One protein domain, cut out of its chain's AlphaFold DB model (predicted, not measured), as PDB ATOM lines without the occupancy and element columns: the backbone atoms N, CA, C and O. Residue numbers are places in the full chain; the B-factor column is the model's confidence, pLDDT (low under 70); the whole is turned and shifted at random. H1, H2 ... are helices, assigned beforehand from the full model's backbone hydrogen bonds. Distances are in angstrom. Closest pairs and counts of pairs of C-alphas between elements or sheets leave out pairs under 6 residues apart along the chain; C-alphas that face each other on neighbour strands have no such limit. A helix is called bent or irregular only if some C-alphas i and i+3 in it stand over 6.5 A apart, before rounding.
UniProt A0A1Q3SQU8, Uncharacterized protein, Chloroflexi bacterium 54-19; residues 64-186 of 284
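This is residues 64 to 186 of the 284 residues of an uncharacterized protein of Chloroflexi bacterium 54-19 (UniProt A0A1Q3SQU8). Five helices make an elongated up-and-down bundle: H6, the longest, forms one side, H4 and H3 follow, with H3 in the middle, and the hairpin of H1 and H2 forms the other side. Short H5 is set crosswise near the first residues of H3. The printed part has 123 residues with six named helices, H1 to H6, and no named strand: all helix. It is compact, with a radius of gyration of the C-alphas of 14.3 A, and spans 51 by 27 by 25 A.

H6, residues 163 to 185, touches H4, residues 127 to 140, opposite ways at a shallow tilt of 27 degrees; the closest C-alphas, of Pro 128 and Gln 174, are 5.2 A apart. H3, residues 102 to 118, is the hub and forms a hairpin with H4, closest at the C-alphas of Gly 114 and Ala 127, 4.5 A. H3 also forms a hairpin with H2, residues 82 to 95, closest at the C-alphas of Tyr 82 and Ser 109, 5.1 A. H2 and H1, residues 64 to 78, form a hairpin at 27 degrees, closest at the C-alphas of Ala 73 and Ala 85, 4.5 A. H5, residues 142 to 151, touches H3 at residues 103 to 104 alone, about perpendicular at 78 degrees, closest at the C-alphas of Pro 104 and Leu 145, 5.6 A. H1 and H6 are apart. Every O i to N i+4 pair is within hydrogen-bond range in H2, H3, H5 and H6, against 10 of 11 in H1 and 9 of 10 in H4.

H6 is 33.1 A long and ends at C-alpha 185 (265.574, 270.120, 417.127). H3 is 24.0 A, H1 22.8 A, H4 20.3 A, H2 19.6 A and H5 14.3 A. H1 begins at C-alpha 64 (243.443, 306.994, 437.806); it is only just irregular, with C-alphas 64 and 67 6.8 A apart.

The farthest C-alphas, of Gln 64 and Ile 186, are 51.3 A apart. The H5 to H6 link is long, 11 residues. The printed part has no cut, and no printed residue is under 70 in pLDDT.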
ATOM      1  N   GLN A  64     242.263 306.161 437.557       93.06
ATOM      2  CA  GLN A  64     243.443 306.994 437.806       93.06
ATOM      3  C   GLN A  64     244.783 306.260 437.613       93.06
ATOM      4  O   GLN A  64     245.809 306.910 437.427       93.06
ATOM      5  N   ASP A  65     244.788 304.923 437.661       93.06
ATOM      6  CA  ASP A  65     245.993 304.114 437.463       93.06
ATOM      7  C   ASP A  65     246.256 303.807 435.968       93.06
ATOM      8  O   ASP A  65     247.356 303.374 435.623       93.06
ATOM      9  N   LEU A  66     245.289 304.062 435.068       94.12
ATOM     10  CA  LEU A  66     245.384 303.699 433.644       94.12
ATOM     11  C   LEU A  66     246.435 304.511 432.876       94.12
ATOM     12  O   LEU A  66     247.216 303.934 432.123       94.12
ATOM     13  N   ASP A  67     246.487 305.833 433.068       95.62
ATOM     14  CA  ASP A  67     247.455 306.702 432.379       95.62
ATOM     15  C   ASP A  67     248.914 306.344 432.730       95.62
ATOM     16  O   ASP A  67     249.707 306.123 431.806       95.62
ATOM     17  N   PRO A  68     249.293 306.220 434.022       93.56
ATOM     18  CA  PRO A  68     250.633 305.775 434.401       93.56
ATOM     19  C   PRO A  68     250.974 304.374 433.880       93.56
ATOM     20  O   PRO A  68     252.068 304.169 433.350       93.56
ATOM     21  N   ALA A  69     250.041 303.418 433.983       93.88
ATOM     22  CA  ALA A  69     250.250 302.062 433.475       93.88
ATOM     23  C   ALA A  69     250.485 302.061 431.957       93.88
ATOM     24  O   ALA A  69     251.383 301.379 431.464       93.88
ATOM     25  N   TYR A  70     249.724 302.867 431.214       96.88
ATOM     26  CA  TYR A  70     249.856 302.992 429.766       96.88
ATOM     27  C   TYR A  70     251.199 303.582 429.348       96.88
ATOM     28  O   TYR A  70     251.828 303.092 428.408       96.88
ATOM     29  N   GLN A  71     251.657 304.623 430.045       96.75
ATOM     30  CA  GLN A  71     252.968 305.222 429.796       96.75
ATOM     31  C   GLN A  71     254.094 304.215 430.058       96.75
ATOM     32  O   GLN A  71     254.988 304.078 429.223       96.75
ATOM     33  N   ALA A  72     254.016 303.465 431.161       95.06
ATOM     34  CA  ALA A  72     254.986 302.421 431.485       95.06
ATOM     35  C   ALA A  72     255.000 301.298 430.433       95.06
ATOM     36  O   ALA A  72     256.067 300.923 429.948       95.06
ATOM     37  N   ALA A  73     253.825 300.809 430.024       96.75
ATOM     38  CA  ALA A  73     253.690 299.775 428.998       96.75
ATOM     39  C   ALA A  73     254.250 300.234 427.640       96.75
ATOM     40  O   ALA A  73     254.979 299.500 426.975       96.75
ATOM     41  N   THR A  74     253.963 301.480 427.256       97.69
ATOM     42  CA  THR A  74     254.460 302.076 426.009       97.69
ATOM     43  C   THR A  74     255.979 302.235 426.035       97.69
ATOM     44  O   THR A  74     256.643 301.899 425.056       97.69
ATOM     45  N   ALA A  75     256.549 302.692 427.154       97.06
ATOM     46  CA  ALA A  75     257.997 302.792 427.318       97.06
ATOM     47  C   ALA A  75     258.674 301.412 427.250       97.06
ATOM     48  O   ALA A  75     259.692 301.259 426.577       97.06
ATOM     49  N   ALA A  76     258.090 300.391 427.888       96.69
ATOM     50  CA  ALA A  76     258.576 299.015 427.801       96.69
ATOM     51  C   ALA A  76     258.557 298.495 426.352       96.69
ATOM     52  O   ALA A  76     259.570 297.990 425.866       96.69
ATOM     53  N   TYR A  77     257.455 298.714 425.626       97.38
ATOM     54  CA  TYR A  77     257.331 298.347 424.214       97.38
ATOM     55  C   TYR A  77     258.391 299.034 423.340       97.38
ATOM     56  O   TYR A  77     259.071 298.377 422.553       97.38
ATOM     57  N   GLN A  78     258.592 300.345 423.514       96.12
ATOM     58  CA  GLN A  78     259.604 301.116 422.780       96.12
ATOM     59  C   GLN A  78     261.033 300.630 423.062       96.12
ATOM     60  O   GLN A  78     261.867 300.601 422.156       96.12
ATOM     61  N   ASN A  79     261.299 300.185 424.290       96.31
ATOM     62  CA  ASN A  79     262.576 299.600 424.695       96.31
ATOM     63  C   ASN A  79     262.728 298.121 424.298       96.31
ATOM     64  O   ASN A  79     263.744 297.509 424.630       96.31
ATOM     65  N   LYS A  80     261.749 297.543 423.586       95.94
ATOM     66  CA  LYS A  80     261.674 296.115 423.228       95.94
ATOM     67  C   LYS A  80     261.638 295.169 424.436       95.94
ATOM     68  O   LYS A  80     261.869 293.970 424.286       95.94
ATOM     69  N   ASP A  81     261.305 295.684 425.619       96.56
ATOM     70  CA  ASP A  81     260.959 294.871 426.785       96.56
ATOM     71  C   ASP A  81     259.503 294.415 426.655       96.56
ATOM     72  O   ASP A  81     258.578 294.891 427.320       96.56
ATOM     73  N   TYR A  82     259.296 293.514 425.699       97.56
ATOM     74  CA  TYR A  82     257.965 293.076 425.317       97.56
ATOM     75  C   TYR A  82     257.258 292.301 426.427       97.56
ATOM     76  O   TYR A  82     256.036 292.351 426.483       97.56
ATOM     77  N   GLN A  83     257.984 291.629 427.328       96.75
ATOM     78  CA  GLN A  83     257.355 290.928 428.451       96.75
ATOM     79  C   GLN A  83     256.707 291.926 429.415       96.75
ATOM     80  O   GLN A  83     255.523 291.804 429.714       96.75
ATOM     81  N   THR A  84     257.443 292.961 429.826       95.00
ATOM     82  CA  THR A  84     256.889 294.026 430.673       95.00
ATOM     83  C   THR A  84     255.758 294.778 429.963       95.00
ATOM     84  O   THR A  84     254.773 295.167 430.596       95.00
ATOM     85  N   ALA A  85     255.859 294.976 428.644       97.44
ATOM     86  CA  ALA A  85     254.788 295.581 427.857       97.44
ATOM     87  C   ALA A  85     253.520 294.710 427.838       97.44
ATOM     88  O   ALA A  85     252.435 295.230 428.088       97.44
ATOM     89  N   ILE A  86     253.651 293.397 427.608       97.19
ATOM     90  CA  ILE A  86     252.544 292.427 427.656       97.19
ATOM     91  C   ILE A  86     251.867 292.461 429.021       97.19
ATOM     92  O   ILE A  86     250.647 292.590 429.085       97.19
ATOM     93  N   ASP A  87     252.645 292.395 430.102       94.56
ATOM     94  CA  ASP A  87     252.103 292.353 431.459       94.56
ATOM     95  C   ASP A  87     251.280 293.619 431.761       94.56
ATOM     96  O   ASP A  87     250.154 293.533 432.256       94.56
ATOM     97  N   ASN A  88     251.793 294.805 431.416       95.00
ATOM     98  CA  ASN A  88     251.096 296.064 431.694       95.00
ATOM     99  C   ASN A  88     249.931 296.337 430.728       95.00
ATOM    100  O   ASN A  88     248.852 296.722 431.182       95.00
ATOM    101  N   PHE A  89     250.092 296.117 429.416       97.38
ATOM    102  CA  PHE A  89     248.973 296.259 428.477       97.38
ATOM    103  C   PHE A  89     247.877 295.229 428.744       97.38
ATOM    104  O   PHE A  89     246.703 295.572 428.644       97.38
ATOM    105  N   GLY A  90     248.231 294.007 429.147       95.94
ATOM    106  CA  GLY A  90     247.277 292.978 429.552       95.94
ATOM    107  C   GLY A  90     246.415 293.425 430.731       95.94
ATOM    108  O   GLY A  90     245.195 293.293 430.674       95.94
ATOM    109  N   LYS A  91     247.020 294.042 431.756       93.88
ATOM    110  CA  LYS A  91     246.273 294.636 432.880       93.88
ATOM    111  C   LYS A  91     245.329 295.748 432.422       93.88
ATOM    112  O   LYS A  91     244.180 295.779 432.855       93.88
ATOM    113  N   ILE A  92     245.792 296.639 431.543       96.44
ATOM    114  CA  ILE A  92     244.971 297.740 431.017       96.44
ATOM    115  C   ILE A  92     243.782 297.196 430.225       96.44
ATOM    116  O   ILE A  92     242.656 297.577 430.514       96.44
ATOM    117  N   VAL A  93     244.013 296.279 429.279       95.31
ATOM    118  CA  VAL A  93     242.956 295.685 428.443       95.31
ATOM    119  C   VAL A  93     241.952 294.901 429.293       95.31
ATOM    120  O   VAL A  93     240.758 294.971 429.029       95.31
ATOM    121  N   ALA A  94     242.405 294.209 430.343       92.00
ATOM    122  CA  ALA A  94     241.514 293.502 431.261       92.00
ATOM    123  C   ALA A  94     240.618 294.445 432.084       92.00
ATOM    124  O   ALA A  94     239.484 294.086 432.398       92.00
ATOM    125  N   PHE A  95     241.111 295.636 432.445       93.12
ATOM    126  CA  PHE A  95     240.337 296.632 433.194       93.12
ATOM    127  C   PHE A  95     239.432 297.472 432.282       93.12
ATOM    128  O   PHE A  95     238.262 297.692 432.591       93.12
ATOM    129  N   GLN A  96     239.975 297.946 431.161       94.88
ATOM    130  CA  GLN A  96     239.290 298.764 430.169       94.88
ATOM    131  C   GLN A  96     239.774 298.395 428.746       94.88
ATOM    132  O   GLN A  96     240.789 298.922 428.278       94.88
ATOM    133  N   PRO A  97     239.043 297.523 428.024       89.38
ATOM    134  CA  PRO A  97     239.459 297.003 426.714       89.38
ATOM    135  C   PRO A  97     239.648 298.060 425.616       89.38
ATOM    136  O   PRO A  97     240.439 297.865 424.694       89.38
ATOM    137  N   ASP A  98     238.932 299.183 425.704       91.19
ATOM    138  CA  ASP A  98     238.951 300.270 424.718       91.19
ATOM    139  C   ASP A  98     239.905 301.419 425.084       91.19
ATOM    140  O   ASP A  98     239.913 302.464 424.425       91.19
ATOM    141  N   TYR A  99     240.730 301.238 426.119       96.25
ATOM    142  CA  TYR A  99     241.637 302.274 426.582       96.25
ATOM    143  C   TYR A  99     242.742 302.553 425.550       96.25
ATOM    144  O   TYR A  99     243.697 301.789 425.389       96.25
ATOM    145  N   LYS A 100     242.617 303.691 424.853       96.25
ATOM    146  CA  LYS A 100     243.576 304.182 423.847       96.25
ATOM    147  C   LYS A 100     243.931 303.091 422.817       96.25
ATOM    148  O   LYS A 100     243.040 302.510 422.191       96.25
ATOM    149  N   ASP A 101     245.226 302.825 422.648       97.19
ATOM    150  CA  ASP A 101     245.778 301.844 421.715       97.19
ATOM    151  C   ASP A 101     246.321 300.602 422.449       97.19
ATOM    152  O   ASP A 101     247.140 299.861 421.904       97.19
ATOM    153  N   SER A 102     245.888 300.352 423.693       97.50
ATOM    154  CA  SER A 102     246.428 299.267 424.523       97.50
ATOM    155  C   SER A 102     246.238 297.880 423.923       97.50
ATOM    156  O   SER A 102     247.153 297.068 423.994       97.50
ATOM    157  N   LEU A 103     245.094 297.607 423.293       97.75
ATOM    158  CA  LEU A 103     244.842 296.320 422.644       97.75
ATOM    159  C   LEU A 103     245.738 296.098 421.398       97.75
ATOM    160  O   LEU A 103     246.408 295.065 421.341       97.75
ATOM    161  N   PRO A 104     245.849 297.045 420.438       98.25
ATOM    162  CA  PRO A 104     246.857 296.969 419.375       98.25
ATOM    163  C   PRO A 104     248.290 296.792 419.889       98.25
ATOM    164  O   PRO A 104     249.032 295.961 419.368       98.25
ATOM    165  N   LEU A 105     248.686 297.533 420.927       98.50
ATOM    166  CA  LEU A 105     250.037 297.455 421.486       98.50
ATOM    167  C   LEU A 105     250.289 296.152 422.254       98.50
ATOM    168  O   LEU A 105     251.405 295.639 422.198       98.50
ATOM    169  N   LEU A 106     249.277 295.558 422.893       98.38
ATOM    170  CA  LEU A 106     249.362 294.206 423.455       98.38
ATOM    171  C   LEU A 106     249.615 293.171 422.352       98.38
ATOM    172  O   LEU A 106     250.532 292.358 422.457       98.38
ATOM    173  N   PHE A 107     248.836 293.239 421.269       98.38
ATOM    174  CA  PHE A 107     248.999 292.366 420.108       98.38
ATOM    175  C   PHE A 107     250.403 292.488 419.492       98.38
ATOM    176  O   PHE A 107     251.073 291.478 419.264       98.38
ATOM    177  N   LEU A 108     250.886 293.717 419.285       98.44
ATOM    178  CA  LEU A 108     252.231 293.966 418.764       98.44
ATOM    179  C   LEU A 108     253.330 293.527 419.738       98.44
ATOM    180  O   LEU A 108     254.366 293.042 419.289       98.44
ATOM    181  N   SER A 109     253.113 293.647 421.050       98.38
ATOM    182  CA  SER A 109     254.062 293.159 422.058       98.38
ATOM    183  C   SER A 109     254.207 291.636 422.011       98.38
ATOM    184  O   SER A 109     255.332 291.141 422.018       98.38
ATOM    185  N   TYR A 110     253.105 290.882 421.881       98.50
ATOM    186  CA  TYR A 110     253.175 289.426 421.690       98.50
ATOM    187  C   TYR A 110     253.935 289.054 420.419       98.50
ATOM    188  O   TYR A 110     254.833 288.213 420.459       98.50
ATOM    189  N   ARG A 111     253.625 289.717 419.300       97.62
ATOM    190  CA  ARG A 111     254.351 289.510 418.044       97.62
ATOM    191  C   ARG A 111     255.851 289.776 418.212       97.62
ATOM    192  O   ARG A 111     256.659 288.914 417.883       97.62
ATOM    193  N   GLY A 112     256.217 290.931 418.769       96.69
ATOM    194  CA  GLY A 112     257.611 291.330 418.972       96.69
ATOM    195  C   GLY A 112     258.385 290.383 419.894       96.69
ATOM    196  O   GLY A 112     259.538 290.051 419.608       96.69
ATOM    197  N   LEU A 113     257.758 289.887 420.968       97.06
ATOM    198  CA  LEU A 113     258.366 288.879 421.838       97.06
ATOM    199  C   LEU A 113     258.576 287.552 421.099       97.06
ATOM    200  O   LEU A 113     259.638 286.947 421.228       97.06
ATOM    201  N   GLY A 114     257.596 287.119 420.304       96.69
ATOM    202  CA  GLY A 114     257.698 285.915 419.484       96.69
ATOM    203  C   GLY A 114     258.819 285.991 418.444       96.69
ATOM    204  O   GLY A 114     259.601 285.052 418.302       96.69
ATOM    205  N   GLU A 115     258.970 287.125 417.761       94.06
ATOM    206  CA  GLU A 115     260.084 287.362 416.829       94.06
ATOM    207  C   GLU A 115     261.448 287.318 417.536       94.06
ATOM    208  O   GLU A 115     262.394 286.690 417.046       94.06
ATOM    209  N   LEU A 116     261.548 287.944 418.715       93.88
ATOM    210  CA  LEU A 116     262.767 287.931 419.523       93.88
ATOM    211  C   LEU A 116     263.129 286.507 419.965       93.88
ATOM    212  O   LEU A 116     264.281 286.100 419.839       93.88
ATOM    213  N   GLN A 117     262.148 285.735 420.438       95.38
ATOM    214  CA  GLN A 117     262.331 284.336 420.836       95.38
ATOM    215  C   GLN A 117     262.708 283.440 419.651       95.38
ATOM    216  O   GLN A 117     263.537 282.552 419.803       95.38
ATOM    217  N   SER A 118     262.167 283.706 418.460       94.94
ATOM    218  CA  SER A 118     262.530 282.978 417.234       94.94
ATOM    219  C   SER A 118     264.003 283.189 416.854       94.94
ATOM    220  O   SER A 118     264.596 282.358 416.171       94.94
ATOM    221  N   SER A 119     264.607 284.288 417.318       92.19
ATOM    222  CA  SER A 119     266.016 284.644 417.104       92.19
ATOM    223  C   SER A 119     266.956 284.148 418.216       92.19
ATOM    224  O   SER A 119     268.146 284.446 418.179       92.19
ATOM    225  N   ASP A 120     266.448 283.391 419.193       91.25
ATOM    226  CA  ASP A 120     267.214 282.830 420.309       91.25
ATOM    227  C   ASP A 120     267.067 281.299 420.335       91.25
ATOM    228  O   ASP A 120     265.984 280.768 420.581       91.25
ATOM    229  N   LEU A 121     268.169 280.571 420.105       85.44
ATOM    230  CA  LEU A 121     268.177 279.099 420.111       85.44
ATOM    231  C   LEU A 121     267.641 278.503 421.421       85.44
ATOM    232  O   LEU A 121     267.054 277.425 421.392       85.44
ATOM    233  N   GLY A 122     267.817 279.192 422.553       90.56
ATOM    234  CA  GLY A 122     267.311 278.744 423.852       90.56
ATOM    235  C   GLY A 122     265.805 278.948 424.040       90.56
ATOM    236  O   GLY A 122     265.260 278.517 425.052       90.56
ATOM    237  N   LYS A 123     265.123 279.617 423.099       93.00
ATOM    238  CA  LYS A 123     263.707 280.004 423.218       93.00
ATOM    239  C   LYS A 123     262.852 279.613 422.013       93.00
ATOM    240  O   LYS A 123     261.700 280.043 421.933       93.00
ATOM    241  N   LEU A 124     263.366 278.773 421.112       92.12
ATOM    242  CA  LEU A 124     262.628 278.359 419.914       92.12
ATOM    243  C   LEU A 124     261.299 277.667 420.237       92.12
ATOM    244  O   LEU A 124     260.335 277.878 419.514       92.12
ATOM    245  N   ASP A 125     261.202 276.930 421.345       92.06
ATOM    246  CA  ASP A 125     259.944 276.289 421.757       92.06
ATOM    247  C   ASP A 125     258.903 277.291 422.286       92.06
ATOM    248  O   ASP A 125     257.696 277.047 422.209       92.06
ATOM    249  N   ALA A 126     259.357 278.429 422.821       94.00
ATOM    250  CA  ALA A 126     258.488 279.478 423.349       94.00
ATOM    251  C   ALA A 126     257.933 280.380 422.236       94.00
ATOM    252  O   ALA A 126     256.797 280.844 422.333       94.00
ATOM    253  N   ALA A 127     258.703 280.598 421.166       95.12
ATOM    254  CA  ALA A 127     258.347 281.538 420.106       95.12
ATOM    255  C   ALA A 127     256.977 281.255 419.452       95.12
ATOM    256  O   ALA A 127     256.147 282.171 419.392       95.12
ATOM    257  N   PRO A 128     256.658 280.005 419.047       95.44
ATOM    258  CA  PRO A 128     255.348 279.666 418.499       95.44
ATOM    259  C   PRO A 128     254.208 279.891 419.489       95.44
ATOM    260  O   PRO A 128     253.117 280.291 419.092       95.44
ATOM    261  N   GLN A 129     254.447 279.647 420.781       95.62
ATOM    262  CA  GLN A 129     253.434 279.792 421.828       95.62
ATOM    263  C   GLN A 129     253.093 281.264 422.056       95.62
ATOM    264  O   GLN A 129     251.922 281.620 422.165       95.62
ATOM    265  N   THR A 130     254.107 282.128 422.071       96.31
ATOM    266  CA  THR A 130     253.924 283.576 422.185       96.31
ATOM    267  C   THR A 130     253.201 284.139 420.960       96.31
ATOM    268  O   THR A 130     252.250 284.905 421.105       96.31
ATOM    269  N   LEU A 131     253.574 283.713 419.749       97.12
ATOM    270  CA  LEU A 131     252.868 284.109 418.523       97.12
ATOM    271  C   LEU A 131     251.421 283.598 418.507       97.12
ATOM    272  O   LEU A 131     250.521 284.316 418.074       97.12
ATOM    273  N   ALA A 132     251.164 282.413 419.068       97.06
ATOM    274  CA  ALA A 132     249.809 281.895 419.230       97.06
ATOM    275  C   ALA A 132     248.931 282.787 420.124       97.06
ATOM    276  O   ALA A 132     247.723 282.846 419.900       97.06
ATOM    277  N   GLN A 133     249.505 283.508 421.099       97.44
ATOM    278  CA  GLN A 133     248.757 284.499 421.890       97.44
ATOM    279  C   GLN A 133     248.301 285.673 421.014       97.44
ATOM    280  O   GLN A 133     247.133 286.055 421.061       97.44
ATOM    281  N   ALA A 134     249.175 286.186 420.140       96.88
ATOM    282  CA  ALA A 134     248.807 287.233 419.186       96.88
ATOM    283  C   ALA A 134     247.706 286.760 418.215       96.88
ATOM    284  O   ALA A 134     246.717 287.463 418.014       96.88
ATOM    285  N   VAL A 135     247.821 285.540 417.675       96.94
ATOM    286  CA  VAL A 135     246.787 284.907 416.825       96.94
ATOM    287  C   VAL A 135     245.503 284.588 417.608       96.94
ATOM    288  O   VAL A 135     244.409 284.517 417.051       96.94
ATOM    289  N   GLY A 136     245.591 284.383 418.921       94.38
ATOM    290  CA  GLY A 136     244.430 284.321 419.807       94.38
ATOM    291  C   GLY A 136     243.630 285.619 419.759       94.38
ATOM    292  O   GLY A 136     242.437 285.587 419.459       94.38
ATOM    293  N   LEU A 137     244.308 286.756 419.943       92.56
ATOM    294  CA  LEU A 137     243.678 288.078 419.925       92.56
ATOM    295  C   LEU A 137     243.029 288.412 418.577       92.56
ATOM    296  O   LEU A 137     241.977 289.041 418.561       92.56
ATOM    297  N   THR A 138     243.577 287.963 417.440       94.12
ATOM    298  CA  THR A 138     242.925 288.204 416.133       94.12
ATOM    299  C   THR A 138     241.578 287.499 415.991       94.12
ATOM    300  O   THR A 138     240.744 287.931 415.195       94.12
ATOM    301  N   ARG A 139     241.352 286.434 416.770       92.19
ATOM    302  CA  ARG A 139     240.103 285.667 416.793       92.19
ATOM    303  C   ARG A 139     239.123 286.188 417.837       92.19
ATOM    304  O   ARG A 139     237.933 286.237 417.554       92.19
ATOM    305  N   THR A 140     239.604 286.552 419.026       92.06
ATOM    306  CA  THR A 140     238.739 286.968 420.143       92.06
ATOM    307  C   THR A 140     238.469 288.471 420.174       92.06
ATOM    308  O   THR A 140     237.389 288.872 420.582       92.06
ATOM    309  N   GLU A 141     239.407 289.291 419.695       93.00
ATOM    310  CA  GLU A 141     239.388 290.759 419.798       93.00
ATOM    311  C   GLU A 141     239.454 291.449 418.419       93.00
ATOM    312  O   GLU A 141     239.927 292.581 418.294       93.00
ATOM    313  N   SER A 142     239.015 290.763 417.354       94.31
ATOM    314  CA  SER A 142     239.182 291.214 415.960       94.31
ATOM    315  C   SER A 142     238.650 292.631 415.715       94.31
ATOM    316  O   SER A 142     239.359 293.473 415.161       94.31
ATOM    317  N   ASP A 143     237.430 292.924 416.174       95.38
ATOM    318  CA  ASP A 143     236.796 294.234 415.981       95.38
ATOM    319  C   ASP A 143     237.528 295.338 416.754       95.38
ATOM    320  O   ASP A 143     237.760 296.428 416.223       95.38
ATOM    321  N   GLY A 144     237.960 295.041 417.985       94.94
ATOM    322  CA  GLY A 144     238.744 295.956 418.812       94.94
ATOM    323  C   GLY A 144     240.104 296.272 418.191       94.94
ATOM    324  O   GLY A 144     240.513 297.436 418.148       94.94
ATOM    325  N   LEU A 145     240.779 295.263 417.637       96.94
ATOM    326  CA  LEU A 145     242.041 295.435 416.919       96.94
ATOM    327  C   LEU A 145     241.851 296.244 415.631       96.94
ATOM    328  O   LEU A 145     242.589 297.205 415.416       96.94
ATOM    329  N   LYS A 146     240.839 295.926 414.813       97.00
ATOM    330  CA  LYS A 146     240.501 296.699 413.604       97.00
ATOM    331  C   LYS A 146     240.255 298.165 413.929       97.00
ATOM    332  O   LYS A 146     240.846 299.041 413.300       97.00
ATOM    333  N   ALA A 147     239.428 298.436 414.938       95.94
ATOM    334  CA  ALA A 147     239.142 299.793 415.381       95.94
ATOM    335  C   ALA A 147     240.400 300.496 415.917       95.94
ATOM    336  O   ALA A 147     240.632 301.660 415.600       95.94
ATOM    337  N   GLY A 148     241.229 299.801 416.699       96.06
ATOM    338  CA  GLY A 148     242.469 300.347 417.249       96.06
ATOM    339  C   GLY A 148     243.492 300.725 416.175       96.06
ATOM    340  O   GLY A 148     243.974 301.855 416.160       96.06
ATOM    341  N   PHE A 149     243.764 299.836 415.217       96.94
ATOM    342  CA  PHE A 149     244.660 300.142 414.095       96.94
ATOM    343  C   PHE A 149     244.084 301.194 413.140       96.94
ATOM    344  O   PHE A 149     244.850 301.943 412.540       96.94
ATOM    345  N   ALA A 150     242.758 301.307 413.018       95.62
ATOM    346  CA  ALA A 150     242.135 302.397 412.267       95.62
ATOM    347  C   ALA A 150     242.315 303.762 412.959       95.62
ATOM    348  O   ALA A 150     242.509 304.765 412.275       95.62
ATOM    349  N   ARG A 151     242.284 303.811 414.302       95.06
ATOM    350  CA  ARG A 151     242.562 305.037 415.074       95.06
ATOM    351  C   ARG A 151     244.025 305.458 414.992       95.06
ATOM    352  O   ARG A 151     244.297 306.651 414.880       95.06
ATOM    353  N   ASN A 152     244.948 304.497 415.029       95.88
ATOM    354  CA  ASN A 152     246.380 304.763 414.953       95.88
ATOM    355  C   ASN A 152     247.079 303.888 413.891       95.88
ATOM    356  O   ASN A 152     247.763 302.915 414.226       95.88
ATOM    357  N   PRO A 153     246.961 304.249 412.597       95.38
ATOM    358  CA  PRO A 153     247.575 303.489 411.507       95.38
ATOM    359  C   PRO A 153     249.106 303.454 411.560       95.38
ATOM    360  O   PRO A 153     249.711 302.569 410.963       95.38
ATOM    361  N   ALA A 154     249.746 304.379 412.286       95.44
ATOM    362  CA  ALA A 154     251.201 304.419 412.439       95.44
ATOM    363  C   ALA A 154     251.762 303.224 413.234       95.44
ATOM    364  O   ALA A 154     252.967 302.985 413.204       95.44
ATOM    365  N   LEU A 155     250.903 302.467 413.928       95.88
ATOM    366  CA  LEU A 155     251.276 301.216 414.590       95.88
ATOM    367  C   LEU A 155     251.446 300.045 413.613       95.88
ATOM    368  O   LEU A 155     252.022 299.023 413.991       95.88
ATOM    369  N   LEU A 156     250.950 300.154 412.376       96.00
ATOM    370  CA  LEU A 156     251.152 299.117 411.370       96.00
ATOM    371  C   LEU A 156     252.637 299.055 410.973       96.00
ATOM    372  O   LEU A 156     253.230 300.090 410.652       96.00
ATOM    373  N   PRO A 157     253.253 297.858 410.953       91.44
ATOM    374  CA  PRO A 157     254.607 297.698 410.443       91.44
ATOM    375  C   PRO A 157     254.741 298.214 409.006       91.44
ATOM    376  O   PRO A 157     253.823 298.089 408.190       91.44
ATOM    377  N   ALA A 158     255.914 298.762 408.687       89.38
ATOM    378  CA  ALA A 158     256.193 299.300 407.363       89.38
ATOM    379  C   ALA A 158     255.914 298.261 406.260       89.38
ATOM    380  O   ALA A 158     256.327 297.106 406.353       89.38
ATOM    381  N   GLY A 159     255.220 298.692 405.205       87.88
ATOM    382  CA  GLY A 159     254.842 297.832 404.080       87.88
ATOM    383  C   GLY A 159     253.530 297.062 404.261       87.88
ATOM    384  O   GLY A 159     253.081 296.439 403.302       87.88
ATOM    385  N   LEU A 160     252.878 297.130 405.428       91.44
ATOM    386  CA  LEU A 160     251.539 296.569 405.631       91.44
ATOM    387  C   LEU A 160     250.468 297.651 405.472       91.44
ATOM    388  O   LEU A 160     250.523 298.701 406.104       91.44
ATOM    389  N   GLY A 161     249.487 297.389 404.605       90.00
ATOM    390  CA  GLY A 161     248.455 298.369 404.246       90.00
ATOM    391  C   GLY A 161     247.257 298.424 405.197       90.00
ATOM    392  O   GLY A 161     246.518 299.404 405.177       90.00
ATOM    393  N   ASN A 162     247.025 297.381 405.997       94.94
ATOM    394  CA  ASN A 162     245.900 297.302 406.928       94.94
ATOM    395  C   ASN A 162     246.118 296.221 408.001       94.94
ATOM    396  O   ASN A 162     247.081 295.452 407.957       94.94
ATOM    397  N   TYR A 163     245.185 296.166 408.954       96.19
ATOM    398  CA  TYR A 163     245.173 295.169 410.020       96.19
ATOM    399  C   TYR A 163     245.030 293.730 409.508       96.19
ATOM    400  O   TYR A 163     245.726 292.859 410.015       96.19
ATOM    401  N   ASP A 164     244.180 293.459 408.514       96.75
ATOM    402  CA  ASP A 164     243.953 292.082 408.048       96.75
ATOM    403  C   ASP A 164     245.243 291.470 407.467       96.75
ATOM    404  O   ASP A 164     245.569 290.315 407.740       96.75
ATOM    405  N   ALA A 165     246.042 292.271 406.752       96.50
ATOM    406  CA  ALA A 165     247.364 291.875 406.273       96.50
ATOM    407  C   ALA A 165     248.343 291.596 407.427       96.50
ATOM    408  O   ALA A 165     249.123 290.646 407.361       96.50
ATOM    409  N   LEU A 166     248.291 292.391 408.502       97.38
ATOM    410  CA  LEU A 166     249.088 292.156 409.708       97.38
ATOM    411  C   LEU A 166     248.642 290.892 410.455       97.38
ATOM    412  O   LEU A 166     249.486 290.103 410.867       97.38
ATOM    413  N   ALA A 167     247.338 290.666 410.601       97.81
ATOM    414  CA  ALA A 167     246.792 289.475 411.242       97.81
ATOM    415  C   ALA A 167     247.198 288.198 410.491       97.81
ATOM    416  O   ALA A 167     247.655 287.244 411.123       97.81
ATOM    417  N   GLN A 168     247.111 288.206 409.154       96.81
ATOM    418  CA  GLN A 168     247.590 287.096 408.328       96.81
ATOM    419  C   GLN A 168     249.100 286.898 408.481       96.81
ATOM    420  O   GLN A 168     249.552 285.780 408.704       96.81
ATOM    421  N   ARG A 169     249.881 287.984 408.445       95.44
ATOM    422  CA  ARG A 169     251.335 287.918 408.618       95.44
ATOM    423  C   ARG A 169     251.735 287.280 409.950       95.44
ATOM    424  O   ARG A 169     252.659 286.476 409.970       95.44
ATOM    425  N   VAL A 170     251.053 287.611 411.045       96.62
ATOM    426  CA  VAL A 170     251.331 287.018 412.364       96.62
ATOM    427  C   VAL A 170     250.940 285.539 412.419       96.62
ATOM    428  O   VAL A 170     251.646 284.748 413.045       96.62
ATOM    429  N   ALA A 171     249.860 285.144 411.741       97.62
ATOM    430  CA  ALA A 171     249.503 283.734 411.598       97.62
ATOM    431  C   ALA A 171     250.581 282.954 410.827       97.62
ATOM    432  O   ALA A 171     251.002 281.886 411.273       97.62
ATOM    433  N   ASP A 172     251.091 283.521 409.732       96.19
ATOM    434  CA  ASP A 172     252.192 282.927 408.974       96.19
ATOM    435  C   ASP A 172     253.474 282.854 409.823       96.19
ATOM    436  O   ASP A 172     254.132 281.818 409.864       96.19
ATOM    437  N   GLU A 173     253.801 283.915 410.573       95.69
ATOM    438  CA  GLU A 173     254.945 283.955 411.495       95.69
ATOM    439  C   GLU A 173     254.857 282.868 412.576       95.69
ATOM    440  O   GLU A 173     255.877 282.258 412.896       95.69
ATOM    441  N   GLN A 174     253.665 282.576 413.108       97.31
ATOM    442  CA  GLN A 174     253.459 281.478 414.059       97.31
ATOM    443  C   GLN A 174     253.784 280.115 413.429       97.31
ATOM    444  O   GLN A 174     254.458 279.285 414.051       97.31
ATOM    445  N   VAL A 175     253.307 279.874 412.204       96.94
ATOM    446  CA  VAL A 175     253.581 278.632 411.464       96.94
ATOM    447  C   VAL A 175     255.076 278.516 411.183       96.94
ATOM    448  O   VAL A 175     255.688 277.503 411.515       96.94
ATOM    449  N   TRP A 176     255.696 279.586 410.683       97.06
ATOM    450  CA  TRP A 176     257.128 279.619 410.408       97.06
ATOM    451  C   TRP A 176     257.978 279.391 411.651       97.06
ATOM    452  O   TRP A 176     258.943 278.638 411.582       97.06
ATOM    453  N   ALA A 177     257.617 279.986 412.789       96.06
ATOM    454  CA  ALA A 177     258.306 279.747 414.053       96.06
ATOM    455  C   ALA A 177     258.208 278.276 414.476       96.06
ATOM    456  O   ALA A 177     259.194 277.705 414.937       96.06
ATOM    457  N   THR A 178     257.039 277.653 414.288       96.25
ATOM    458  CA  THR A 178     256.806 276.237 414.618       96.25
ATOM    459  C   THR A 178     257.694 275.328 413.775       96.25
ATOM    460  O   THR A 178     258.419 274.481 414.301       96.25
ATOM    461  N   ASP A 179     257.670 275.534 412.462       95.56
ATOM    462  CA  ASP A 179     258.443 274.752 411.504       95.56
ATOM    463  C   ASP A 179     259.952 274.985 411.669       95.56
ATOM    464  O   ASP A 179     260.750 274.044 411.640       95.56
ATOM    465  N   TYR A 180     260.357 276.230 411.932       95.25
ATOM    466  CA  TYR A 180     261.748 276.568 412.203       95.25
ATOM    467  C   TYR A 180     262.261 275.890 413.479       95.25
ATOM    468  O   TYR A 180     263.319 275.255 413.439       95.25
ATOM    469  N   ALA A 181     261.501 275.972 414.579       94.12
ATOM    470  CA  ALA A 181     261.826 275.317 415.844       94.12
ATOM    471  C   ALA A 181     261.945 273.800 415.666       94.12
ATOM    472  O   ALA A 181     262.957 273.216 416.051       94.12
ATOM    473  N   LYS A 182     260.982 273.173 414.977       93.88
ATOM    474  CA  LYS A 182     261.032 271.745 414.640       93.88
ATOM    475  C   LYS A 182     262.333 271.390 413.926       93.88
ATOM    476  O   LYS A 182     263.028 270.476 414.364       93.88
ATOM    477  N   GLY A 183     262.694 272.128 412.875       92.38
ATOM    478  CA  GLY A 183     263.936 271.887 412.143       92.38
ATOM    479  C   GLY A 183     265.190 272.033 413.013       92.38
ATOM    480  O   GLY A 183     266.130 271.254 412.881       92.38
ATOM    481  N   ALA A 184     265.185 272.972 413.963       90.50
ATOM    482  CA  ALA A 184     266.301 273.196 414.879       90.50
ATOM    483  C   ALA A 184     266.497 272.076 415.919       90.50
ATOM    484  O   ALA A 184     267.612 271.904 416.410       90.50
ATOM    485  N   THR A 185     265.458 271.291 416.230       90.25
ATOM    486  CA  THR A 185     265.574 270.120 417.127       90.25
ATOM    487  C   THR A 185     266.198 268.893 416.458       90.25
ATOM    488  O   THR A 185     266.596 267.945 417.139       90.25
ATOM    489  N   ILE A 186     266.296 268.883 415.126       91.19
ATOM    490  CA  ILE A 186     266.749 267.715 414.374       91.19
ATOM    491  C   ILE A 186     268.256 267.548 414.533       91.19
ATOM    492  O   ILE A 186     269.065 268.391 414.144       91.19
TER     493      ILE A 186